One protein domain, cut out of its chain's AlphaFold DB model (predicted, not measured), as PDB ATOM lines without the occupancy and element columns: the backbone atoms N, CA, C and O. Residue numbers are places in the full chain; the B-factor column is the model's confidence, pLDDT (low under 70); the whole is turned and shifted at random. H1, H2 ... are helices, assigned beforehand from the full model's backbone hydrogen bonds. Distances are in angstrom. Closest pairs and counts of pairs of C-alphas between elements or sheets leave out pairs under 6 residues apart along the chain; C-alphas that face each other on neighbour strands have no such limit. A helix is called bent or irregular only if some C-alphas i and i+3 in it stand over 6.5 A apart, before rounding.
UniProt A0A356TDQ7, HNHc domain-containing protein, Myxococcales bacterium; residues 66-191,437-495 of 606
ATOM      1  N   ASP A  66     104.691 170.956 188.326       71.06
ATOM      2  CA  ASP A  66     105.033 171.218 189.733       71.06
ATOM      3  C   ASP A  66     106.225 170.368 190.205       71.06
ATOM      4  O   ASP A  66     106.993 170.821 191.049       71.06
ATOM      5  N   ILE A  67     106.392 169.160 189.652       70.38
ATOM      6  CA  ILE A  67     107.540 168.276 189.917       70.38
ATOM      7  C   ILE A  67     108.794 168.807 189.212       70.38
ATOM      8  O   ILE A  67     109.859 168.842 189.818       70.38
ATOM      9  N   GLU A  68     108.671 169.228 187.952       68.88
ATOM     10  CA  GLU A  68     109.768 169.784 187.147       68.88
ATOM     11  C   GLU A  68     110.353 171.046 187.796       68.88
ATOM     12  O   GLU A  68     111.564 171.111 188.011       68.88
ATOM     13  N   ARG A  69     109.488 171.986 188.208       70.56
ATOM     14  CA  ARG A  69     109.864 173.190 188.965       70.56
ATOM     15  C   ARG A  69     110.643 172.870 190.236       70.56
ATOM     16  O   ARG A  69     111.742 173.373 190.442       70.56
ATOM     17  N   GLU A  70     110.062 172.038 191.099       76.00
ATOM     18  CA  GLU A  70     110.656 171.721 192.399       76.00
ATOM     19  C   GLU A  70     111.974 170.949 192.241       76.00
ATOM     20  O   GLU A  70     112.913 171.177 193.000       76.00
ATOM     21  N   LEU A  71     112.085 170.080 191.232       75.38
ATOM     22  CA  LEU A  71     113.327 169.380 190.911       75.38
ATOM     23  C   LEU A  71     114.433 170.348 190.464       75.38
ATOM     24  O   LEU A  71     115.583 170.170 190.874       75.38
ATOM     25  N   ALA A  72     114.109 171.355 189.649       74.06
ATOM     26  CA  ALA A  72     115.068 172.363 189.201       74.06
ATOM     27  C   ALA A  72     115.536 173.257 190.366       74.06
ATOM     28  O   ALA A  72     116.741 173.353 190.610       74.06
ATOM     29  N   GLU A  73     114.592 173.796 191.149       77.19
ATOM     30  CA  GLU A  73     114.859 174.607 192.350       77.19
ATOM     31  C   GLU A  73     115.743 173.839 193.354       77.19
ATOM     32  O   GLU A  73     116.791 174.327 193.786       77.19
ATOM     33  N   LEU A  74     115.373 172.594 193.688       81.00
ATOM     34  CA  LEU A  74     116.152 171.754 194.602       81.00
ATOM     35  C   LEU A  74     117.541 171.416 194.048       81.00
ATOM     36  O   LEU A  74     118.484 171.317 194.829       81.00
ATOM     37  N   SER A  75     117.694 171.253 192.731       83.38
ATOM     38  CA  SER A  75     119.003 170.987 192.119       83.38
ATOM     39  C   SER A  75     119.948 172.180 192.297       83.38
ATOM     40  O   SER A  75     121.060 171.999 192.795       83.38
ATOM     41  N   ALA A  76     119.483 173.399 192.005       79.81
ATOM     42  CA  ALA A  76     120.260 174.622 192.213       79.81
ATOM     43  C   ALA A  76     120.612 174.836 193.699       79.81
ATOM     44  O   ALA A  76     121.763 175.128 194.035       79.81
ATOM     45  N   GLN A  77     119.668 174.593 194.618       79.00
ATOM     46  CA  GLN A  77     119.933 174.664 196.061       79.00
ATOM     47  C   GLN A  77     120.924 173.582 196.539       79.00
ATOM     48  O   GLN A  77     121.721 173.836 197.444       79.00
ATOM     49  N   VAL A  78     120.914 172.378 195.953       86.75
ATOM     50  CA  VAL A  78     121.895 171.316 196.252       86.75
ATOM     51  C   VAL A  78     123.293 171.694 195.760       86.75
ATOM     52  O   VAL A  78     124.271 171.413 196.458       86.75
ATOM     53  N   ASP A  79     123.411 172.353 194.608       91.38
ATOM     54  CA  ASP A  79     124.693 172.845 194.095       91.38
ATOM     55  C   ASP A  79     125.232 174.043 194.909       91.38
ATOM     56  O   ASP A  79     126.416 174.045 195.258       91.38
ATOM     57  N   ALA A  80     124.378 174.968 195.360       86.44
ATOM     58  CA  ALA A  80     124.753 176.011 196.327       86.44
ATOM     59  C   ALA A  80     125.211 175.413 197.681       86.44
ATOM     60  O   ALA A  80     126.273 175.750 198.216       86.44
ATOM     61  N   ALA A  81     124.493 174.412 198.204       87.81
ATOM     62  CA  ALA A  81     124.927 173.673 199.394       87.81
ATOM     63  C   ALA A  81     126.252 172.913 199.162       87.81
ATOM     64  O   ALA A  81     127.076 172.778 200.078       87.81
ATOM     65  N   LYS A  82     126.499 172.432 197.933       94.75
ATOM     66  CA  LYS A  82     127.764 171.800 197.537       94.75
ATOM     67  C   LYS A  82     128.911 172.804 197.532       94.75
ATOM     68  O   LYS A  82     129.980 172.460 198.036       94.75
ATOM     69  N   HIS A  83     128.699 174.025 197.040       96.38
ATOM     70  CA  HIS A  83     129.669 175.120 197.144       96.38
ATOM     71  C   HIS A  83     130.055 175.370 198.604       96.38
ATOM     72  O   HIS A  83     131.237 175.280 198.953       96.38
ATOM     73  N   ARG A  84     129.069 175.531 199.498       93.31
ATOM     74  CA  ARG A  84     129.338 175.730 200.930       93.31
ATOM     75  C   ARG A  84     130.123 174.567 201.546       93.31
ATOM     76  O   ARG A  84     131.033 174.802 202.346       93.31
ATOM     77  N   GLN A  85     129.832 173.323 201.154       94.69
ATOM     78  CA  GLN A  85     130.618 172.152 201.558       94.69
ATOM     79  C   GLN A  85     132.069 172.222 201.047       94.69
ATOM     80  O   GLN A  85     132.987 171.926 201.810       94.69
ATOM     81  N   LEU A  86     132.298 172.619 199.792       96.94
ATOM     82  CA  LEU A  86     133.644 172.781 199.228       96.94
ATOM     83  C   LEU A  86     134.434 173.878 199.957       96.94
ATOM     84  O   LEU A  86     135.604 173.669 200.275       96.94
ATOM     85  N   MET A  87     133.798 174.999 200.302       96.62
ATOM     86  CA  MET A  87     134.440 176.065 201.078       96.62
ATOM     87  C   MET A  87     134.874 175.595 202.471       96.62
ATOM     88  O   MET A  87     136.011 175.847 202.866       96.62
ATOM     89  N   LEU A  88     134.029 174.835 203.174       92.81
ATOM     90  CA  LEU A  88     134.382 174.224 204.464       92.81
ATOM     91  C   LEU A  88     135.487 173.157 204.337       92.81
ATOM     92  O   LEU A  88     136.316 173.019 205.235       92.81
ATOM     93  N   ILE A  89     135.535 172.418 203.223       93.56
ATOM     94  CA  ILE A  89     136.629 171.478 202.919       93.56
ATOM     95  C   ILE A  89     137.956 172.225 202.722       93.56
ATOM     96  O   ILE A  89     138.987 171.762 203.210       93.56
ATOM     97  N   HIS A  90     137.942 173.371 202.035       95.12
ATOM     98  CA  HIS A  90     139.127 174.213 201.872       95.12
ATOM     99  C   HIS A  90     139.602 174.793 203.211       95.12
ATOM    100  O   HIS A  90     140.778 174.681 203.540       95.12
ATOM    101  N   GLU A  91     138.688 175.357 204.002       92.50
ATOM    102  CA  GLU A  91     138.972 175.905 205.334       92.50
ATOM    103  C   GLU A  91     139.602 174.841 206.252       92.50
ATOM    104  O   GLU A  91     140.673 175.058 206.812       92.50
ATOM    105  N   ALA A  92     139.026 173.634 206.308       86.81
ATOM    106  CA  ALA A  92     139.557 172.525 207.105       86.81
ATOM    107  C   ALA A  92     140.919 171.976 206.623       86.81
ATOM    108  O   ALA A  92     141.657 171.377 207.412       86.81
ATOM    109  N   ASP A  93     141.254 172.147 205.340       93.25
ATOM    110  CA  ASP A  93     142.561 171.798 204.774       93.25
ATOM    111  C   ASP A  93     143.630 172.841 205.134       93.25
ATOM    112  O   ASP A  93     144.729 172.451 205.531       93.25
ATOM    113  N   VAL A  94     143.288 174.135 205.058       91.75
ATOM    114  CA  VAL A  94     144.166 175.274 205.393       91.75
ATOM    115  C   VAL A  94     144.449 175.354 206.894       91.75
ATOM    116  O   VAL A  94     145.612 175.417 207.286       91.75
ATOM    117  N   GLU A  95     143.415 175.271 207.734       89.06
ATOM    118  CA  GLU A  95     143.539 175.281 209.202       89.06
ATOM    119  C   GLU A  95     144.142 173.977 209.761       89.06
ATOM    120  O   GLU A  95     144.438 173.862 210.950       89.06
ATOM    121  N   GLY A  96     144.324 172.952 208.919       85.19
ATOM    122  CA  GLY A  96     144.912 171.682 209.338       85.19
ATOM    123  C   GLY A  96     144.045 170.900 210.332       85.19
ATOM    124  O   GLY A  96     144.581 170.091 211.092       85.19
ATOM    125  N   CYS A  97     142.717 171.079 210.310       79.69
ATOM    126  CA  CYS A  97     141.744 170.426 211.206       79.69
ATOM    127  C   CYS A  97     141.859 168.889 211.243       79.69
ATOM    128  O   CYS A  97     141.430 168.232 212.187       79.69
ATOM    129  N   TRP A  98     142.460 168.291 210.217       80.12
ATOM    130  CA  TRP A  98     142.746 166.864 210.147       80.12
ATOM    131  C   TRP A  98     143.944 166.427 211.014       80.12
ATOM    132  O   TRP A  98     143.957 165.297 211.508       80.12
ATOM    133  N   ALA A  99     144.937 167.288 211.248       78.31
ATOM    134  CA  ALA A  99     146.217 166.915 211.858       78.31
ATOM    135  C   ALA A  99     146.073 166.432 213.313       78.31
ATOM    136  O   ALA A  99     146.621 165.392 213.683       78.31
ATOM    137  N   HIS A 100     145.264 167.121 214.125       69.81
ATOM    138  CA  HIS A 100     145.028 166.757 215.530       69.81
ATOM    139  C   HIS A 100     144.155 165.493 215.711       69.81
ATOM    140  O   HIS A 100     143.969 165.004 216.826       69.81
ATOM    141  N   THR A 101     143.596 164.946 214.625       66.69
ATOM    142  CA  THR A 101     142.747 163.737 214.661       66.69
ATOM    143  C   THR A 101     143.516 162.436 214.419       66.69
ATOM    144  O   THR A 101     142.931 161.358 214.481       66.69
ATOM    145  N   GLY A 102     144.819 162.514 214.123       65.56
ATOM    146  CA  GLY A 102     145.617 161.350 213.728       65.56
ATOM    147  C   GLY A 102     145.390 160.902 212.277       65.56
ATOM    148  O   GLY A 102     145.820 159.812 211.889       65.56
ATOM    149  N   ALA A 103     144.735 161.725 211.454       73.75
ATOM    150  CA  ALA A 103     144.672 161.528 210.010       73.75
ATOM    151  C   ALA A 103     146.010 161.890 209.341       73.75
ATOM    152  O   ALA A 103     146.721 162.793 209.780       73.75
ATOM    153  N   ARG A 104     146.356 161.199 208.246       73.75
ATOM    154  CA  ARG A 104     147.611 161.449 207.501       73.75
ATOM    155  C   ARG A 104     147.526 162.649 206.557       73.75
ATOM    156  O   ARG A 104     148.551 163.123 206.081       73.75
ATOM    157  N   SER A 105     146.309 163.052 206.205       80.25
ATOM    158  CA  SER A 105     145.998 164.119 205.254       80.25
ATOM    159  C   SER A 105     144.530 164.527 205.389       80.25
ATOM    160  O   SER A 105     143.723 163.745 205.903       80.25
ATOM    161  N   CYS A 106     144.161 165.689 204.839       82.56
ATOM    162  CA  CYS A 106     142.758 166.093 204.714       82.56
ATOM    163  C   CYS A 106     141.919 165.043 203.953       82.56
ATOM    164  O   CYS A 106     140.801 164.741 204.348       82.56
ATOM    165  N   VAL A 107     142.480 164.388 202.927       80.12
ATOM    166  CA  VAL A 107     141.791 163.338 202.146       80.12
ATOM    167  C   VAL A 107     141.382 162.141 203.010       80.12
ATOM    168  O   VAL A 107     140.238 161.697 202.927       80.12
ATOM    169  N   ASP A 108     142.294 161.629 203.843       71.06
ATOM    170  CA  ASP A 108     141.977 160.529 204.764       71.06
ATOM    171  C   ASP A 108     140.946 160.982 205.814       71.06
ATOM    172  O   ASP A 108     139.996 160.257 206.103       71.06
ATOM    173  N   TRP A 109     141.089 162.207 206.334       80.69
ATOM    174  CA  TRP A 109     140.166 162.779 207.316       80.69
ATOM    175  C   TRP A 109     138.746 162.970 206.779       80.69
ATOM    176  O   TRP A 109     137.799 162.619 207.473       80.69
ATOM    177  N   LEU A 110     138.571 163.456 205.547       77.56
ATOM    178  CA  LEU A 110     137.254 163.577 204.907       77.56
ATOM    179  C   LEU A 110     136.581 162.210 204.738       77.56
ATOM    180  O   LEU A 110     135.367 162.090 204.907       77.56
ATOM    181  N   GLY A 111     137.368 161.165 204.465       67.94
ATOM    182  CA  GLY A 111     136.855 159.798 204.429       67.94
ATOM    183  C   GLY A 111     136.323 159.321 205.780       67.94
ATOM    184  O   GLY A 111     135.283 158.673 205.832       67.94
ATOM    185  N   TRP A 112     136.985 159.693 206.878       61.34
ATOM    186  CA  TRP A 112     136.562 159.325 208.235       61.34
ATOM    187  C   TRP A 112     135.418 160.198 208.757       61.34
ATOM    188  O   TRP A 112     134.501 159.705 209.403       61.34
ATOM    189  N   ARG A 113     135.478 161.508 208.498       68.12
ATOM    190  CA  ARG A 113     134.604 162.507 209.121       68.12
ATOM    191  C   ARG A 113     133.256 162.651 208.425       68.12
ATOM    192  O   ARG A 113     132.280 162.954 209.102       68.12
ATOM    193  N   ILE A 114     133.216 162.476 207.102       72.50
ATOM    194  CA  ILE A 114     132.012 162.661 206.273       72.50
ATOM    195  C   ILE A 114     131.812 161.537 205.236       72.50
ATOM    196  O   ILE A 114     131.102 161.719 204.251       72.50
ATOM    197  N   GLY A 115     132.437 160.369 205.444       66.50
ATOM    198  CA  GLY A 115     132.149 159.137 204.694       66.50
ATOM    199  C   GLY A 115     132.581 159.122 203.222       66.50
ATOM    200  O   GLY A 115     132.091 158.301 202.448       66.50
ATOM    201  N   MET A 116     133.472 160.022 202.794       79.12
ATOM    202  CA  MET A 116     133.892 160.101 201.389       79.12
ATOM    203  C   MET A 116     134.878 158.995 200.988       79.12
ATOM    204  O   MET A 116     135.782 158.626 201.735       79.12
ATOM    205  N   THR A 117     134.802 158.524 199.739       75.56
ATOM    206  CA  THR A 117     135.910 157.730 199.184       75.56
ATOM    207  C   THR A 117     137.151 158.612 199.015       75.56
ATOM    208  O   THR A 117     137.041 159.806 198.733       75.56
ATOM    209  N   ALA A 118     138.351 158.031 199.092       71.31
ATOM    210  CA  ALA A 118     139.587 158.781 198.855       71.31
ATOM    211  C   ALA A 118     139.680 159.366 197.425       71.31
ATOM    212  O   ALA A 118     140.444 160.302 197.194       71.31
ATOM    213  N   GLY A 119     138.939 158.829 196.448       74.44
ATOM    214  CA  GLY A 119     138.810 159.431 195.114       74.44
ATOM    215  C   GLY A 119     137.985 160.718 195.170       74.44
ATOM    216  O   GLY A 119     138.484 161.790 194.836       74.44
ATOM    217  N   THR A 120     136.767 160.615 195.703       81.31
ATOM    218  CA  THR A 120     135.833 161.734 195.911       81.31
ATOM    219  C   THR A 120     136.455 162.858 196.746       81.31
ATOM    220  O   THR A 120     136.383 164.020 196.364       81.31
ATOM    221  N   ALA A 121     137.128 162.523 197.850       81.75
ATOM    222  CA  ALA A 121     137.773 163.500 198.725       81.75
ATOM    223  C   ALA A 121     138.928 164.251 198.033       81.75
ATOM    224  O   ALA A 121     139.062 165.458 198.218       81.75
ATOM    225  N   ARG A 122     139.733 163.579 197.189       86.44
ATOM    226  CA  ARG A 122     140.751 164.256 196.359       86.44
ATOM    227  C   ARG A 122     140.120 165.182 195.328       86.44
ATOM    228  O   ARG A 122     140.648 166.266 195.101       86.44
ATOM    229  N   GLU A 123     139.021 164.766 194.700       91.44
ATOM    230  CA  GLU A 123     138.346 165.594 193.703       91.44
ATOM    231  C   GLU A 123     137.735 166.848 194.331       91.44
ATOM    232  O   GLU A 123     138.049 167.947 193.880       91.44
ATOM    233  N   HIS A 124     136.950 166.704 195.405       94.62
ATOM    234  CA  HIS A 124     136.404 167.845 196.139       94.62
ATOM    235  C   HIS A 124     137.514 168.786 196.618       94.62
ATOM    236  O   HIS A 124     137.406 169.992 196.429       94.62
ATOM    237  N   LEU A 125     138.616 168.255 197.162       92.81
ATOM    238  CA  LEU A 125     139.732 169.081 197.621       92.81
ATOM    239  C   LEU A 125     140.450 169.811 196.469       92.81
ATOM    240  O   LEU A 125     140.851 170.961 196.634       92.81
ATOM    241  N   ARG A 126     140.574 169.190 195.286       95.31
ATOM    242  CA  ARG A 126     141.075 169.856 194.068       95.31
ATOM    243  C   ARG A 126     140.159 171.009 193.661       95.31
ATOM    244  O   ARG A 126     140.656 172.110 193.449       95.31
ATOM    245  N   VAL A 127     138.851 170.760 193.553       96.94
ATOM    246  CA  VAL A 127     137.862 171.775 193.148       96.94
ATOM    247  C   VAL A 127     137.847 172.931 194.153       96.94
ATOM    248  O   VAL A 127     138.003 174.081 193.761       96.94
ATOM    249  N   ALA A 128     137.778 172.628 195.450       96.50
ATOM    250  CA  ALA A 128     137.759 173.614 196.526       96.50
ATOM    251  C   ALA A 128     139.015 174.509 196.558       96.50
ATOM    252  O   ALA A 128     138.918 175.710 196.800       96.50
ATOM    253  N   ARG A 129     140.203 173.951 196.276       94.62
ATOM    254  CA  ARG A 129     141.450 174.728 196.140       94.62
ATOM    255  C   ARG A 129     141.512 175.548 194.845       94.62
ATOM    256  O   ARG A 129     142.162 176.588 194.844       94.62
ATOM    257  N   ALA A 130     140.880 175.091 193.764       95.00
ATOM    258  CA  ALA A 130     140.843 175.808 192.488       95.00
ATOM    259  C   ALA A 130     139.896 177.017 192.532       95.00
ATOM    260  O   ALA A 130     140.286 178.097 192.100       95.00
ATOM    261  N   LEU A 131     138.708 176.866 193.130       96.56
ATOM    262  CA  LEU A 131     137.711 177.936 193.271       96.56
ATOM    263  C   LEU A 131     138.262 179.200 193.953       96.56
ATOM    264  O   LEU A 131     137.940 180.310 193.551       96.56
ATOM    265  N   LYS A 132     139.203 179.066 194.899       94.00
ATOM    266  CA  LYS A 132     139.877 180.222 195.527       94.00
ATOM    267  C   LYS A 132     140.720 181.091 194.586       94.00
ATOM    268  O   LYS A 132     141.185 182.145 195.012       94.00
ATOM    269  N   LYS A 133     140.940 180.657 193.346       93.75
ATOM    270  CA  LYS A 133     141.617 181.419 192.286       93.75
ATOM    271  C   LYS A 133     140.670 181.847 191.161       93.75
ATOM    272  O   LYS A 133     141.142 182.446 190.205       93.75
ATOM    273  N   LEU A 134     139.390 181.493 191.262       96.69
ATOM    274  CA  LEU A 134     138.382 181.615 190.213       96.69
ATOM    275  C   LEU A 134     137.123 182.275 190.813       96.69
ATOM    276  O   LEU A 134     136.146 181.578 191.102       96.69
ATOM    277  N   PRO A 135     137.168 183.589 191.118       95.88
ATOM    278  CA  PRO A 135     136.106 184.289 191.842       95.88
ATOM    279  C   PRO A 135     134.766 184.379 191.099       95.88
ATOM    280  O   PRO A 135     133.734 184.495 191.761       95.88
ATOM    281  N   LEU A 136     134.744 184.335 189.763       95.44
ATOM    282  CA  LEU A 136     133.499 184.365 188.989       95.44
ATOM    283  C   LEU A 136     132.796 183.004 189.070       95.44
ATOM    284  O   LEU A 136     131.622 182.935 189.431       95.44
ATOM    285  N   ILE A 137     133.529 181.918 188.823       96.31
ATOM    286  CA  ILE A 137     133.023 180.542 188.894       96.31
ATOM    287  C   ILE A 137     132.652 180.175 190.341       96.31
ATOM    288  O   ILE A 137     131.659 179.478 190.554       96.31
ATOM    289  N   ASP A 138     133.400 180.663 191.339       96.94
ATOM    290  CA  ASP A 138     133.069 180.519 192.768       96.94
ATOM    291  C   ASP A 138     131.721 181.182 193.090       96.94
ATOM    292  O   ASP A 138     130.839 180.535 193.654       96.94
ATOM    293  N   ALA A 139     131.515 182.426 192.651       94.12
ATOM    294  CA  ALA A 139     130.291 183.181 192.910       94.12
ATOM    295  C   ALA A 139     129.063 182.666 192.129       94.12
ATOM    296  O   ALA A 139     127.940 182.714 192.633       94.12
ATOM    297  N   GLU A 140     129.240 182.153 190.909       93.88
ATOM    298  CA  GLU A 140     128.140 181.551 190.141       93.88
ATOM    299  C   GLU A 140     127.778 180.141 190.650       93.88
ATOM    300  O   GLU A 140     126.621 179.729 190.539       93.88
ATOM    301  N   MET A 141     128.716 179.416 191.279       96.06
ATOM    302  CA  MET A 141     128.407 178.180 192.012       96.06
ATOM    303  C   MET A 141     127.740 178.460 193.369       96.06
ATOM    304  O   MET A 141     126.812 177.746 193.742       96.06
ATOM    305  N   GLU A 142     128.165 179.503 194.095       94.19
ATOM    306  CA  GLU A 142     127.544 179.943 195.358       94.19
ATOM    307  C   GLU A 142     126.039 180.217 195.185       94.19
ATOM    308  O   GLU A 142     125.230 179.827 196.025       94.19
ATOM    309  N   ARG A 143     125.659 180.811 194.046       88.88
ATOM    310  CA  ARG A 143     124.266 181.102 193.659       88.88
ATOM    311  C   ARG A 143     123.509 179.904 193.071       88.88
ATOM    312  O   ARG A 143     122.361 180.059 192.677       88.88
ATOM    313  N   GLY A 144     124.137 178.734 192.943       87.44
ATOM    314  CA  GLY A 144     123.520 177.541 192.348       87.44
ATOM    315  C   GLY A 144     123.346 177.573 190.819       87.44
ATOM    316  O   GLY A 144     122.755 176.646 190.269       87.44
ATOM    317  N   LYS A 145     123.874 178.590 190.119       88.88
ATOM    318  CA  LYS A 145     123.763 178.719 188.652       88.88
ATOM    319  C   LYS A 145     124.679 177.761 187.891       88.88
ATOM    320  O   LYS A 145     124.340 177.252 186.823       88.88
ATOM    321  N   LEU A 146     125.870 177.504 188.436       93.12
ATOM    322  CA  LEU A 146     126.785 176.494 187.913       93.12
ATOM    323  C   LEU A 146     126.751 175.245 188.786       93.12
ATOM    324  O   LEU A 146     127.163 175.265 189.943       93.12
ATOM    325  N   SER A 147     126.328 174.124 188.200       94.38
ATOM    326  CA  SER A 147     126.322 172.845 188.906       94.38
ATOM    327  C   SER A 147     127.728 172.324 189.200       94.38
ATOM    328  O   SER A 147     128.675 172.561 188.438       94.38
ATOM    329  N   TYR A 148     127.874 171.516 190.254       95.69
ATOM    330  CA  TYR A 148     129.149 170.899 190.631       95.69
ATOM    331  C   TYR A 148     129.803 170.149 189.465       95.69
ATOM    332  O   TYR A 148     131.023 170.170 189.323       95.69
ATOM    333  N   SER A 149     129.014 169.519 188.587       93.12
ATOM    334  CA  SER A 149     129.550 168.841 187.399       93.12
ATOM    335  C   SER A 149     130.191 169.808 186.397       93.12
ATOM    336  O   SER A 149     131.255 169.484 185.868       93.12
ATOM    337  N   LYS A 150     129.610 170.998 186.180       94.19
ATOM    338  CA  LYS A 150     130.212 172.049 185.342       94.19
ATOM    339  C   LYS A 150     131.498 172.579 185.985       94.19
ATOM    340  O   LYS A 150     132.561 172.542 185.367       94.19
ATOM    341  N   VAL A 151     131.442 172.954 187.264       97.12
ATOM    342  CA  VAL A 151     132.591 173.484 188.027       97.12
ATOM    343  C   VAL A 151     133.745 172.475 188.125       97.12
ATOM    344  O   VAL A 151     134.917 172.829 187.960       97.12
ATOM    345  N   ARG A 152     133.448 171.184 188.318       95.75
ATOM    346  CA  ARG A 152     134.437 170.091 188.320       95.75
ATOM    347  C   ARG A 152     135.224 170.018 187.009       95.75
ATOM    348  O   ARG A 152     136.412 169.682 187.066       95.75
ATOM    349  N   ALA A 153     134.576 170.286 185.874       91.19
ATOM    350  CA  ALA A 153     135.193 170.310 184.551       91.19
ATOM    351  C   ALA A 153     136.011 171.593 184.340       91.19
ATOM    352  O   ALA A 153     137.206 171.496 184.057       91.19
ATOM    353  N   LEU A 154     135.402 172.760 184.586       93.31
ATOM    354  CA  LEU A 154     136.017 174.089 184.468       93.31
ATOM    355  C   LEU A 154     137.345 174.190 185.223       93.31
ATOM    356  O   LEU A 154     138.376 174.503 184.640       93.31
ATOM    357  N   THR A 155     137.356 173.800 186.501       94.88
ATOM    358  CA  THR A 155     138.536 173.824 187.396       94.88
ATOM    359  C   THR A 155     139.708 172.916 186.970       94.88
ATOM    360  O   THR A 155     140.638 172.697 187.751       94.88
ATOM    361  N   ARG A 156     139.661 172.309 185.777       88.62
ATOM    362  CA  ARG A 156     140.777 171.580 185.146       88.62
ATOM    363  C   ARG A 156     141.541 172.414 184.110       88.62
ATOM    364  O   ARG A 156     142.638 171.996 183.752       88.62
ATOM    365  N   VAL A 157     140.953 173.509 183.621       87.88
ATOM    366  CA  VAL A 157     141.490 174.368 182.544       87.88
ATOM    367  C   VAL A 157     141.307 175.868 182.787       87.88
ATOM    368  O   VAL A 157     141.995 176.663 182.159       87.88
ATOM    369  N   ALA A 158     140.400 176.254 183.688       91.81
ATOM    370  CA  ALA A 158     140.154 177.646 184.021       91.81
ATOM    371  C   ALA A 158     141.341 178.264 184.775       91.81
ATOM    372  O   ALA A 158     141.830 177.708 185.765       91.81
ATOM    373  N   THR A 159     141.748 179.437 184.309       90.31
ATOM    374  CA  THR A 159     142.723 180.354 184.901       90.31
ATOM    375  C   THR A 159     142.060 181.734 185.032       90.31
ATOM    376  O   THR A 159     141.041 181.965 184.382       90.31
ATOM    377  N   PRO A 160     142.587 182.667 185.848       89.94
ATOM    378  CA  PRO A 160     142.001 184.006 185.989       89.94
ATOM    379  C   PRO A 160     141.838 184.769 184.663       89.94
ATOM    380  O   PRO A 160     140.984 185.641 184.558       89.94
ATOM    381  N   GLU A 161     142.651 184.445 183.657       85.50
ATOM    382  CA  GLU A 161     142.684 185.106 182.350       85.50
ATOM    383  C   GLU A 161     141.595 184.601 181.389       85.50
ATOM    384  O   GLU A 161     141.156 185.356 180.528       85.50
ATOM    385  N   ASN A 162     141.151 183.343 181.524       87.62
ATOM    386  CA  ASN A 162     140.132 182.728 180.657       87.62
ATOM    387  C   ASN A 162     138.818 182.388 181.388       87.62
ATOM    388  O   ASN A 162     137.908 181.789 180.805       87.62
ATOM    389  N   GLU A 163     138.716 182.766 182.666       93.94
ATOM    390  CA  GLU A 163     137.595 182.440 183.544       93.94
ATOM    391  C   GLU A 163     136.252 182.954 183.013       93.94
ATOM    392  O   GLU A 163     135.275 182.208 183.013       93.94
ATOM    393  N   GLU A 164     136.211 184.205 182.546       89.25
ATOM    394  CA  GLU A 164     135.004 184.871 182.039       89.25
ATOM    395  C   GLU A 164     134.419 184.112 180.840       89.25
ATOM    396  O   GLU A 164     133.294 183.613 180.902       89.25
ATOM    397  N   THR A 165     135.236 183.887 179.807       81.00
ATOM    398  CA  THR A 165     134.868 183.122 178.606       81.00
ATOM    399  C   THR A 165     134.386 181.708 178.935       81.00
ATOM    400  O   THR A 165     133.387 181.239 178.387       81.00
ATOM    401  N   LEU A 166     135.073 181.011 179.846       88.00
ATOM    402  CA  LEU A 166     134.694 179.658 180.251       88.00
ATOM    403  C   LEU A 166     133.419 179.627 181.109       88.00
ATOM    404  O   LEU A 166     132.649 178.669 181.006       88.00
ATOM    405  N   SER A 167     133.172 180.653 181.927       88.75
ATOM    406  CA  SER A 167     131.936 180.813 182.698       88.75
ATOM    407  C   SER A 167     130.739 181.048 181.773       88.75
ATOM    408  O   SER A 167     129.729 180.353 181.891       88.75
ATOM    409  N   ASP A 168     130.873 181.930 180.780       79.38
ATOM    410  CA  ASP A 168     129.831 182.178 179.778       79.38
ATOM    411  C   ASP A 168     129.513 180.920 178.963       79.38
ATOM    412  O   ASP A 168     128.344 180.543 178.815       79.38
ATOM    413  N   MET A 169     130.537 180.191 178.501       83.25
ATOM    414  CA  MET A 169     130.343 178.887 177.857       83.25
ATOM    415  C   MET A 169     129.652 177.883 178.783       83.25
ATOM    416  O   MET A 169     128.853 177.068 178.321       83.25
ATOM    417  N   ALA A 170     129.934 177.917 180.085       86.62
ATOM    418  CA  ALA A 170     129.309 177.027 181.052       86.62
ATOM    419  C   ALA A 170     127.835 177.361 181.301       86.62
ATOM    420  O   ALA A 170     127.044 176.430 181.448       86.62
ATOM    421  N   LEU A 171     127.438 178.633 181.318       80.56
ATOM    422  CA  LEU A 171     126.033 179.042 181.423       80.56
ATOM    423  C   LEU A 171     125.239 178.636 180.166       80.56
ATOM    424  O   LEU A 171     124.167 178.040 180.272       80.56
ATOM    425  N   ASN A 172     125.826 178.822 178.982       78.12
ATOM    426  CA  ASN A 172     125.178 178.583 177.685       78.12
ATOM    427  C   ASN A 172     125.287 177.132 177.160       78.12
ATOM    428  O   ASN A 172     124.906 176.857 176.022       78.12
ATOM    429  N   SER A 173     125.800 176.177 177.948       72.94
ATOM    430  CA  SER A 173     125.958 174.780 177.506       72.94
ATOM    431  C   SER A 173     125.546 173.732 178.544       72.94
ATOM    432  O   SER A 173     125.469 173.969 179.756       72.94
ATOM    433  N   THR A 174     125.283 172.515 178.058       80.50
ATOM    434  CA  THR A 174     125.080 171.340 178.918       80.50
ATOM    435  C   THR A 174     126.407 170.885 179.536       80.50
ATOM    436  O   THR A 174     127.476 171.063 178.953       80.50
ATOM    437  N   ALA A 175     126.369 170.216 180.694       78.62
ATOM    438  CA  ALA A 175     127.593 169.728 181.344       78.62
ATOM    439  C   ALA A 175     128.420 168.772 180.448       78.62
ATOM    440  O   ALA A 175     129.647 168.803 180.487       78.62
ATOM    441  N   ALA A 176     127.765 167.966 179.603       75.81
ATOM    442  CA  ALA A 176     128.438 167.073 178.656       75.81
ATOM    443  C   ALA A 176     129.131 167.831 177.507       75.81
ATOM    444  O   ALA A 176     130.212 167.437 177.067       75.81
ATOM    445  N   MET A 177     128.536 168.932 177.035       72.50
ATOM    446  CA  MET A 177     129.172 169.837 176.074       72.50
ATOM    447  C   MET A 177     130.373 170.541 176.701       72.50
ATOM    448  O   MET A 177     131.461 170.512 176.130       72.50
ATOM    449  N   LEU A 178     130.218 171.068 177.916       88.06
ATOM    450  CA  LEU A 178     131.297 171.730 178.643       88.06
ATOM    451  C   LEU A 178     132.480 170.790 178.935       88.06
ATOM    452  O   LEU A 178     133.628 171.204 178.806       88.06
ATOM    453  N   GLU A 179     132.240 169.510 179.247       82.44
ATOM    454  CA  GLU A 179     133.322 168.520 179.376       82.44
ATOM    455  C   GLU A 179     134.072 168.265 178.055       82.44
ATOM    456  O   GLU A 179     135.271 167.966 178.088       82.44
ATOM    457  N   ARG A 180     133.415 168.409 176.892       72.38
ATOM    458  CA  ARG A 180     134.083 168.362 175.579       72.38
ATOM    459  C   ARG A 180     134.910 169.623 175.331       72.38
ATOM    460  O   ARG A 180     136.072 169.485 174.958       72.38
ATOM    461  N   ILE A 181     134.356 170.810 175.606       76.50
ATOM    462  CA  ILE A 181     135.071 172.098 175.507       76.50
ATOM    463  C   ILE A 181     136.325 172.065 176.386       76.50
ATOM    464  O   ILE A 181     137.434 172.202 175.878       76.50
ATOM    465  N   CYS A 182     136.182 171.757 177.681       84.62
ATOM    466  CA  CYS A 182     137.306 171.687 178.620       84.62
ATOM    467  C   CYS A 182     138.370 170.659 178.197       84.62
ATOM    468  O   CYS A 182     139.555 170.846 178.463       84.62
ATOM    469  N   ARG A 183     137.980 169.562 177.531       77.94
ATOM    470  CA  ARG A 183     138.938 168.592 176.980       77.94
ATOM    471  C   ARG A 183     139.705 169.165 175.786       77.94
ATOM    472  O   ARG A 183     140.913 168.968 175.728       77.94
ATOM    473  N   GLY A 184     139.026 169.867 174.881       72.69
ATOM    474  CA  GLY A 184     139.649 170.555 173.748       72.69
ATOM    475  C   GLY A 184     140.616 171.650 174.203       72.69
ATOM    476  O   GLY A 184     141.784 171.616 173.833       72.69
ATOM    477  N   VAL A 185     140.172 172.528 175.109       79.25
ATOM    478  CA  VAL A 185     141.002 173.579 175.725       79.25
ATOM    479  C   VAL A 185     142.256 172.983 176.363       79.25
ATOM    480  O   VAL A 185     143.354 173.468 176.112       79.25
ATOM    481  N   LYS A 186     142.130 171.879 177.117       77.62
ATOM    482  CA  LYS A 186     143.288 171.211 177.735       77.62
ATOM    483  C   LYS A 186     144.309 170.702 176.708       77.62
ATOM    484  O   LYS A 186     145.497 170.710 176.998       77.62
ATOM    485  N   LEU A 187     143.855 170.229 175.547       71.38
ATOM    486  CA  LEU A 187     144.733 169.752 174.469       71.38
ATOM    487  C   LEU A 187     145.378 170.904 173.680       71.38
ATOM    488  O   LEU A 187     146.447 170.714 173.113       71.38
ATOM    489  N   ALA A 188     144.739 172.077 173.653       71.44
ATOM    490  CA  ALA A 188     145.211 173.279 172.965       71.44
ATOM    491  C   ALA A 188     145.970 174.271 173.871       71.44
ATOM    492  O   ALA A 188     146.442 175.297 173.387       71.44
ATOM    493  N   SER A 189     146.057 174.007 175.180       71.56
ATOM    494  CA  SER A 189     146.707 174.900 176.149       71.56
ATOM    495  C   SER A 189     148.209 175.017 175.874       71.56
ATOM    496  O   SER A 189     148.857 174.017 175.563       71.56
ATOM    497  N   ARG A 190     148.768 176.220 176.035       67.69
ATOM    498  CA  ARG A 190     150.196 176.528 175.842       67.69
ATOM    499  C   ARG A 190     150.842 177.046 177.128       67.69
ATOM    500  O   ARG A 190     150.132 177.549 177.999       67.69
ATOM    501  N   ASP A 191     152.144 176.827 177.285       71.06
ATOM    502  CA  ASP A 191     152.922 177.312 178.428       71.06
ATOM    503  C   ASP A 191     153.435 178.751 178.216       71.06
ATOM    504  O   ASP A 191     153.101 179.406 177.229       71.06
ATOM    505  N   VAL A 437     115.278 170.984 208.125       68.94
ATOM    506  CA  VAL A 437     116.540 171.108 207.359       68.94
ATOM    507  C   VAL A 437     116.366 171.691 205.948       68.94
ATOM    508  O   VAL A 437     117.216 172.463 205.509       68.94
ATOM    509  N   ILE A 438     115.267 171.374 205.252       65.25
ATOM    510  CA  ILE A 438     114.969 171.921 203.915       65.25
ATOM    511  C   ILE A 438     114.573 173.399 204.014       65.25
ATOM    512  O   ILE A 438     115.023 174.210 203.209       65.25
ATOM    513  N   GLU A 439     113.774 173.769 205.016       74.88
ATOM    514  CA  GLU A 439     113.359 175.157 205.246       74.88
ATOM    515  C   GLU A 439     114.567 176.019 205.618       74.88
ATOM    516  O   GLU A 439     114.789 177.056 205.005       74.88
ATOM    517  N   ARG A 440     115.444 175.532 206.499       73.69
ATOM    518  CA  ARG A 440     116.696 176.210 206.866       73.69
ATOM    519  C   ARG A 440     117.695 176.317 205.714       73.69
ATOM    520  O   ARG A 440     118.455 177.280 205.660       73.69
ATOM    521  N   MET A 441     117.715 175.344 204.802       74.06
ATOM    522  CA  MET A 441     118.508 175.414 203.569       74.06
ATOM    523  C   MET A 441     117.950 176.488 202.625       74.06
ATOM    524  O   MET A 441     118.718 177.293 202.106       74.06
ATOM    525  N   ARG A 442     116.622 176.562 202.474       72.75
ATOM    526  CA  ARG A 442     115.940 177.627 201.725       72.75
ATOM    527  C   ARG A 442     116.166 179.006 202.342       72.75
ATOM    528  O   ARG A 442     116.537 179.917 201.620       72.75
ATOM    529  N   GLU A 443     116.031 179.161 203.658       78.44
ATOM    530  CA  GLU A 443     116.318 180.413 204.374       78.44
ATOM    531  C   GLU A 443     117.774 180.865 204.193       78.44
ATOM    532  O   GLU A 443     118.030 182.041 203.942       78.44
ATOM    533  N   ALA A 444     118.734 179.937 204.276       71.19
ATOM    534  CA  ALA A 444     120.146 180.236 204.051       71.19
ATOM    535  C   ALA A 444     120.440 180.657 202.599       71.19
ATOM    536  O   ALA A 444     121.325 181.481 202.374       71.19
ATOM    537  N   HIS A 445     119.700 180.116 201.626       78.38
ATOM    538  CA  HIS A 445     119.828 180.457 200.206       78.38
ATOM    539  C   HIS A 445     118.894 181.591 199.743       78.38
ATOM    540  O   HIS A 445     119.046 182.068 198.622       78.38
ATOM    541  N   ALA A 446     117.979 182.077 200.587       74.50
ATOM    542  CA  ALA A 446     117.024 183.137 200.244       74.50
ATOM    543  C   ALA A 446     117.701 184.474 199.889       74.50
ATOM    544  O   ALA A 446     117.093 185.329 199.263       74.50
ATOM    545  N   VAL A 447     118.974 184.652 200.262       74.88
ATOM    546  CA  VAL A 447     119.806 185.808 199.881       74.88
ATOM    547  C   VAL A 447     120.197 185.786 198.392       74.88
ATOM    548  O   VAL A 447     120.605 186.812 197.853       74.88
ATOM    549  N   PHE A 448     120.088 184.632 197.728       68.00
ATOM    550  CA  PHE A 448     120.486 184.432 196.331       68.00
ATOM    551  C   PHE A 448     119.302 184.344 195.353       68.00
ATOM    552  O   PHE A 448     119.548 184.130 194.171       68.00
ATOM    553  N   ASP A 449     118.057 184.482 195.831       75.81
ATOM    554  CA  ASP A 449     116.820 184.366 195.034       75.81
ATOM    555  C   ASP A 449     116.764 183.096 194.142       75.81
ATOM    556  O   ASP A 449     116.305 183.143 193.004       75.81
ATOM    557  N   ILE A 450     117.236 181.946 194.657       70.31
ATOM    558  CA  ILE A 450     117.282 180.677 193.900       70.31
ATOM    559  C   ILE A 450     115.871 180.187 193.550       70.31
ATOM    560  O   ILE A 450     115.062 179.908 194.439       70.31
ATOM    561  N   ASP A 451     115.633 179.990 192.256       70.75
ATOM    562  CA  ASP A 451     114.364 179.572 191.662       70.75
ATOM    563  C   ASP A 451     114.514 178.390 190.672       70.75
ATOM    564  O   ASP A 451     115.525 177.685 190.646       70.75
ATOM    565  N   GLU A 452     113.470 178.147 189.872       54.91
ATOM    566  CA  GLU A 452     113.412 177.071 188.873       54.91
ATOM    567  C   GLU A 452     114.276 177.313 187.626       54.91
ATOM    568  O   GLU A 452     114.752 176.352 187.020       54.91
ATOM    569  N   ASP A 453     114.501 178.579 187.258       61.66
ATOM    570  CA  ASP A 453     115.313 178.967 186.101       61.66
ATOM    571  C   ASP A 453     116.815 178.984 186.467       61.66
ATOM    572  O   ASP A 453     117.662 178.767 185.601       61.66
ATOM    573  N   THR A 454     117.158 179.181 187.748       61.91
ATOM    574  CA  THR A 454     118.528 179.417 188.247       61.91
ATOM    575  C   THR A 454     119.555 178.380 187.779       61.91
ATOM    576  O   THR A 454     120.660 178.755 187.393       61.91
ATOM    577  N   GLY A 455     119.217 177.087 187.806       33.41
ATOM    578  CA  GLY A 455     120.123 175.996 187.411       33.41
ATOM    579  C   GLY A 455     120.063 175.597 185.929       33.41
ATOM    580  O   GLY A 455     120.767 174.665 185.516       33.41
ATOM    581  N   LEU A 456     119.202 176.234 185.126       53.72
ATOM    582  CA  LEU A 456     119.043 175.914 183.707       53.72
ATOM    583  C   LEU A 456     120.218 176.457 182.882       53.72
ATOM    584  O   LEU A 456     120.848 177.452 183.222       53.72
ATOM    585  N   CYS A 457     120.526 175.785 181.771       43.16
ATOM    586  CA  CYS A 457     121.436 176.323 180.762       43.16
ATOM    587  C   CYS A 457     120.646 176.951 179.614       43.16
ATOM    588  O   CYS A 457     119.695 176.338 179.129       43.16
ATOM    589  N   ASP A 458     121.121 178.085 179.101       41.09
ATOM    590  CA  ASP A 458     120.517 178.811 177.971       41.09
ATOM    591  C   ASP A 458     120.718 178.115 176.601       41.09
ATOM    592  O   ASP A 458     120.533 178.719 175.546       41.09
ATOM    593  N   TRP A 459     121.088 176.827 176.589       39.22
ATOM    594  CA  TRP A 459     121.273 176.062 175.356       39.22
ATOM    595  C   TRP A 459     119.937 175.838 174.631       39.22
ATOM    596  O   TRP A 459     119.013 175.212 175.154       39.22
ATOM    597  N   ASP A 460     119.868 176.313 173.392       35.75
ATOM    598  CA  ASP A 460     118.678 176.344 172.535       35.75
ATOM    599  C   ASP A 460     118.487 175.086 171.666       35.75
ATOM    600  O   ASP A 460     117.477 174.955 170.973       35.75
ATOM    601  N   GLY A 461     119.438 174.148 171.713       34.50
ATOM    602  CA  GLY A 461     119.435 172.916 170.924       34.50
ATOM    603  C   GLY A 461     120.428 172.896 169.757       34.50
ATOM    604  O   GLY A 461     120.566 171.850 169.119       34.50
ATOM    605  N   GLN A 462     121.141 173.994 169.473       38.31
ATOM    606  CA  GLN A 462     122.081 174.043 168.345       38.31
ATOM    607  C   GLN A 462     123.287 173.096 168.521       38.31
ATOM    608  O   GLN A 462     123.730 172.853 169.653       38.31
ATOM    609  N   PRO A 463     123.864 172.561 167.425       34.38
ATOM    610  CA  PRO A 463     125.082 171.758 167.483       34.38
ATOM    611  C   PRO A 463     126.257 172.522 168.107       34.38
ATOM    612  O   PRO A 463     126.527 173.667 167.757       34.38
ATOM    613  N   LEU A 464     127.002 171.863 169.000       42.34
ATOM    614  CA  LEU A 464     128.216 172.432 169.590       42.34
ATOM    615  C   LEU A 464     129.338 172.528 168.543       42.34
ATOM    616  O   LEU A 464     129.946 171.507 168.202       42.34
ATOM    617  N   ASP A 465     129.675 173.749 168.126       59.34
ATOM    618  CA  ASP A 465     130.935 174.039 167.440       59.34
ATOM    619  C   ASP A 465     132.095 174.013 168.448       59.34
ATOM    620  O   ASP A 465     132.362 174.970 169.179       59.34
ATOM    621  N   LEU A 466     132.773 172.867 168.505       49.72
ATOM    622  CA  LEU A 466     133.905 172.660 169.398       49.72
ATOM    623  C   LEU A 466     135.139 173.477 168.986       49.72
ATOM    624  O   LEU A 466     135.917 173.829 169.868       49.72
ATOM    625  N   TYR A 467     135.328 173.779 167.697       55.22
ATOM    626  CA  TYR A 467     136.500 174.528 167.239       55.22
ATOM    627  C   TYR A 467     136.376 175.995 167.637       55.22
ATOM    628  O   TYR A 467     137.267 176.501 168.312       55.22
ATOM    629  N   ALA A 468     135.235 176.633 167.362       54.53
ATOM    630  CA  ALA A 468     134.987 178.004 167.810       54.53
ATOM    631  C   ALA A 468     135.062 178.145 169.344       54.53
ATOM    632  O   ALA A 468     135.613 179.125 169.843       54.53
ATOM    633  N   CYS A 469     134.567 177.159 170.105       49.72
ATOM    634  CA  CYS A 469     134.670 177.182 171.569       49.72
ATOM    635  C   CYS A 469     136.114 177.034 172.081       49.72
ATOM    636  O   CYS A 469     136.455 177.619 173.104       49.72
ATOM    637  N   VAL A 470     136.962 176.245 171.416       59.47
ATOM    638  CA  VAL A 470     138.372 176.098 171.817       59.47
ATOM    639  C   VAL A 470     139.187 177.316 171.386       59.47
ATOM    640  O   VAL A 470     139.954 177.830 172.194       59.47
ATOM    641  N   ASP A 471     138.975 177.823 170.171       63.56
ATOM    642  CA  ASP A 471     139.687 178.985 169.625       63.56
ATOM    643  C   ASP A 471     139.402 180.271 170.419       63.56
ATOM    644  O   ASP A 471     140.294 181.092 170.601       63.56
ATOM    645  N   ALA A 472     138.183 180.432 170.949       59.09
ATOM    646  CA  ALA A 472     137.827 181.568 171.801       59.09
ATOM    647  C   ALA A 472     138.506 181.549 173.189       59.09
ATOM    648  O   ALA A 472     138.562 182.584 173.845       59.09
ATOM    649  N   VAL A 473     139.012 180.394 173.641       66.25
ATOM    650  CA  VAL A 473     139.722 180.237 174.928       66.25
ATOM    651  C   VAL A 473     141.241 180.161 174.730       66.25
ATOM    652  O   VAL A 473     141.998 180.659 175.559       66.25
ATOM    653  N   CYS A 474     141.682 179.550 173.630       66.50
ATOM    654  CA  CYS A 474     143.078 179.395 173.233       66.50
ATOM    655  C   CYS A 474     143.270 179.946 171.804       66.50
ATOM    656  O   CYS A 474     143.381 179.152 170.864       66.50
ATOM    657  N   PRO A 475     143.292 181.280 171.608       59.34
ATOM    658  CA  PRO A 475     143.486 181.866 170.286       59.34
ATOM    659  C   PRO A 475     144.840 181.452 169.700       59.34
ATOM    660  O   PRO A 475     145.883 181.577 170.341       59.34
ATOM    661  N   ILE A 476     144.823 180.941 168.468       57.22
ATOM    662  CA  ILE A 476     146.030 180.569 167.721       57.22
ATOM    663  C   ILE A 476     146.378 181.733 166.792       57.22
ATOM    664  O   ILE A 476     145.684 181.941 165.799       57.22
ATOM    665  N   GLU A 477     147.437 182.475 167.116       51.19
ATOM    666  CA  GLU A 477     147.843 183.673 166.361       51.19
ATOM    667  C   GLU A 477     148.317 183.345 164.929       51.19
ATOM    668  O   GLU A 477     148.015 184.091 164.002       51.19
ATOM    669  N   ASP A 478     148.961 182.187 164.727       47.69
ATOM    670  CA  ASP A 478     149.416 181.692 163.419       47.69
ATOM    671  C   ASP A 478     148.544 180.526 162.906       47.69
ATOM    672  O   ASP A 478     148.908 179.349 163.010       47.69
ATOM    673  N   ARG A 479     147.389 180.831 162.298       48.00
ATOM    674  CA  ARG A 479     146.710 179.895 161.377       48.00
ATOM    675  C   ARG A 479     146.776 180.398 159.932       48.00
ATOM    676  O   ARG A 479     146.547 181.580 159.701       48.00
ATOM    677  N   PRO A 480     146.959 179.502 158.940       42.47
ATOM    678  CA  PRO A 480     146.803 179.858 157.529       42.47
ATOM    679  C   PRO A 480     145.340 180.120 157.122       42.47
ATOM    680  O   PRO A 480     145.127 180.688 156.059       42.47
ATOM    681  N   PHE A 481     144.362 179.711 157.943       40.75
ATOM    682  CA  PHE A 481     142.926 179.957 157.754       40.75
ATOM    683  C   PHE A 481     142.205 180.092 159.102       40.75
ATOM    684  O   PHE A 481     142.425 179.301 160.027       40.75
ATOM    685  N   SER A 482     141.306 181.064 159.206       47.84
ATOM    686  CA  SER A 482     140.366 181.205 160.319       47.84
ATOM    687  C   SER A 482     139.289 180.111 160.291       47.84
ATOM    688  O   SER A 482     138.994 179.519 159.251       47.84
ATOM    689  N   ALA A 483     138.641 179.856 161.435       41.44
ATOM    690  CA  ALA A 483     137.497 178.938 161.481       41.44
ATOM    691  C   ALA A 483     136.359 179.391 160.540       41.44
ATOM    692  O   ALA A 483     135.707 178.557 159.915       41.44
ATOM    693  N   ALA A 484     136.163 180.706 160.379       42.75
ATOM    694  CA  ALA A 484     135.173 181.274 159.468       42.75
ATOM    695  C   ALA A 484     135.439 180.902 157.995       42.75
ATOM    696  O   ALA A 484     134.511 180.506 157.293       42.75
ATOM    697  N   GLU A 485     136.696 180.957 157.545       45.72
ATOM    698  CA  GLU A 485     137.083 180.557 156.182       45.72
ATOM    699  C   GLU A 485     136.899 179.048 155.961       45.72
ATOM    700  O   GLU A 485     136.332 178.640 154.948       45.72
ATOM    701  N   TYR A 486     137.269 178.220 156.946       46.38
ATOM    702  CA  TYR A 486     137.060 176.770 156.882       46.38
ATOM    703  C   TYR A 486     135.575 176.392 156.728       46.38
ATOM    704  O   TYR A 486     135.234 175.544 155.899       46.38
ATOM    705  N   TYR A 487     134.674 177.029 157.487       43.09
ATOM    706  CA  TYR A 487     133.233 176.761 157.390       43.09
ATOM    707  C   TYR A 487     132.599 177.313 156.106       43.09
ATOM    708  O   TYR A 487     131.711 176.657 155.550       43.09
ATOM    709  N   ALA A 488     133.091 178.448 155.596       49.62
ATOM    710  CA  ALA A 488     132.662 179.009 154.316       49.62
ATOM    711  C   ALA A 488     132.998 178.086 153.128       49.62
ATOM    712  O   ALA A 488     132.145 177.875 152.266       49.62
ATOM    713  N   GLU A 489     134.190 177.473 153.101       45.22
ATOM    714  CA  GLU A 489     134.559 176.501 152.055       45.22
ATOM    715  C   GLU A 489     133.745 175.197 152.122       45.22
ATOM    716  O   GLU A 489     133.442 174.600 151.089       45.22
ATOM    717  N   HIS A 490     133.352 174.757 153.323       44.88
ATOM    718  CA  HIS A 490     132.660 173.476 153.533       44.88
ATOM    719  C   HIS A 490     131.124 173.574 153.513       44.88
ATOM    720  O   HIS A 490     130.435 172.612 153.858       44.88
ATOM    721  N   GLY A 491     130.566 174.712 153.083       35.72
ATOM    722  CA  GLY A 491     129.127 174.869 152.831       35.72
ATOM    723  C   GLY A 491     128.246 174.982 154.079       35.72
ATOM    724  O   GLY A 491     127.020 174.946 153.963       35.72
ATOM    725  N   PHE A 492     128.836 175.159 155.265       39.88
ATOM    726  CA  PHE A 492     128.095 175.522 156.473       39.88
ATOM    727  C   PHE A 492     127.825 177.025 156.437       39.88
ATOM    728  O   PHE A 492     128.606 177.823 156.947       39.88
ATOM    729  N   GLY A 493     126.735 177.396 155.758       36.72
ATOM    730  CA  GLY A 493     126.399 178.781 155.434       36.72
ATOM    731  C   GLY A 493     126.458 179.712 156.642       36.72
ATOM    732  O   GLY A 493     125.632 179.627 157.552       36.72
ATOM    733  N   THR A 494     127.410 180.641 156.617       38.66
ATOM    734  CA  THR A 494     127.549 181.712 157.600       38.66
ATOM    735  C   THR A 494     126.515 182.813 157.347       38.66
ATOM    736  O   THR A 494     126.872 183.950 157.060       38.66
ATOM    737  N   GLU A 495     125.225 182.510 157.524       39.16
ATOM    738  CA  GLU A 495     124.226 183.535 157.874       39.16
ATOM    739  C   GLU A 495     124.403 183.917 159.356       39.16
ATOM    740  O   GLU A 495     123.513 183.770 160.193       39.16
TER     741      GLU A 495
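This is residues 66 to 191 and 437 to 495 of the 606 residues of the protein "HNHc domain-containing protein" of Myxococcales bacterium (UniProt A0A356TDQ7). A long helix, H1, lies toward one end of a flat assembly of helices: H3 and H4 pack across it, H5, H7 and H9 follow one another away from it, and H6 packs on H4. H2 packs on H3, H8 crosses H1, and H10 lies at the far end, where residues 486 to 491 stick out. The printed part has 185 residues with ten named helices, H1 to H10 in chain order, and no named strand: all helix. It is only just loose, close to compact, with a radius of gyration of the C-alphas of 19.3 A and spans of 63 by 46 by 25 A.

The hub is H1, residues 66 to 94, touching four helices. H2, residues 106 to 114, touches H3, residues 118 to 131, with the C-alphas of Val 107 and Ala 121 closest, 5.3 A apart. H3 touches H1 about perpendicular, at 87 degrees; with residues 86 to 90 of H1 alone taking part, the closest C-alphas are those of Leu 86 and Ala 128, 5.0 A. H4, residues 135 to 142, touches H1 at a steep tilt of 52 degrees, opposite ways, closest at the C-alphas of Ala 80 and Glu 142, 4.9 A. H4 and H5, residues 148 to 154, form a helical hairpin and only just touch, with 3 pairs of C-alphas within 8 A. H6, residues 163 to 171, touches H4, with the C-alphas of Ile 137 and Ser 167 closest, 6.3 A. H7, residues 175 to 188, touches H5 at a shallow tilt of 20 degrees, the same way; the C-alphas of Lys 150 and Ala 175 are closest, 5.3 A. H8, residues 437 to 448, touches H1 about perpendicular, at 84 degrees, closest at the C-alphas of Gln 77 and His 445, 7.1 A. H9, residues 466 to 471, touches H7, with the C-alphas of Val 185 and Val 470 closest, 5.3 A. H10, residues 483 to 489, touches no helix. Every O i to N i+4 pair is within hydrogen-bond range in H1 to H7, H9 and H10; in H8 it is 6 of 8.

H1 runs 42.3 A from C-alpha 66 at (105.033, 171.218, 189.733). H3 measures 20.0 A, H7 19.8 A and H8 17.7 A. H8 is only just irregular: C-alphas 444 and 447 are 7.0 A apart. H10 ends with C-alpha 489 at (134.559, 176.501, 152.055).

The C-alphas of His 100 and Gly 491 are farthest apart, 65.2 A. Residues 192 to 436 are not printed, and C-alphas 191 and 437 lie 46.9 A apart across the cut. The links H1 to H2, H8 to H9 and H9 to H10 are long. The mean pLDDT of the printed part is 74.7, and 56 residues are under 70, among them residues 452 to 495.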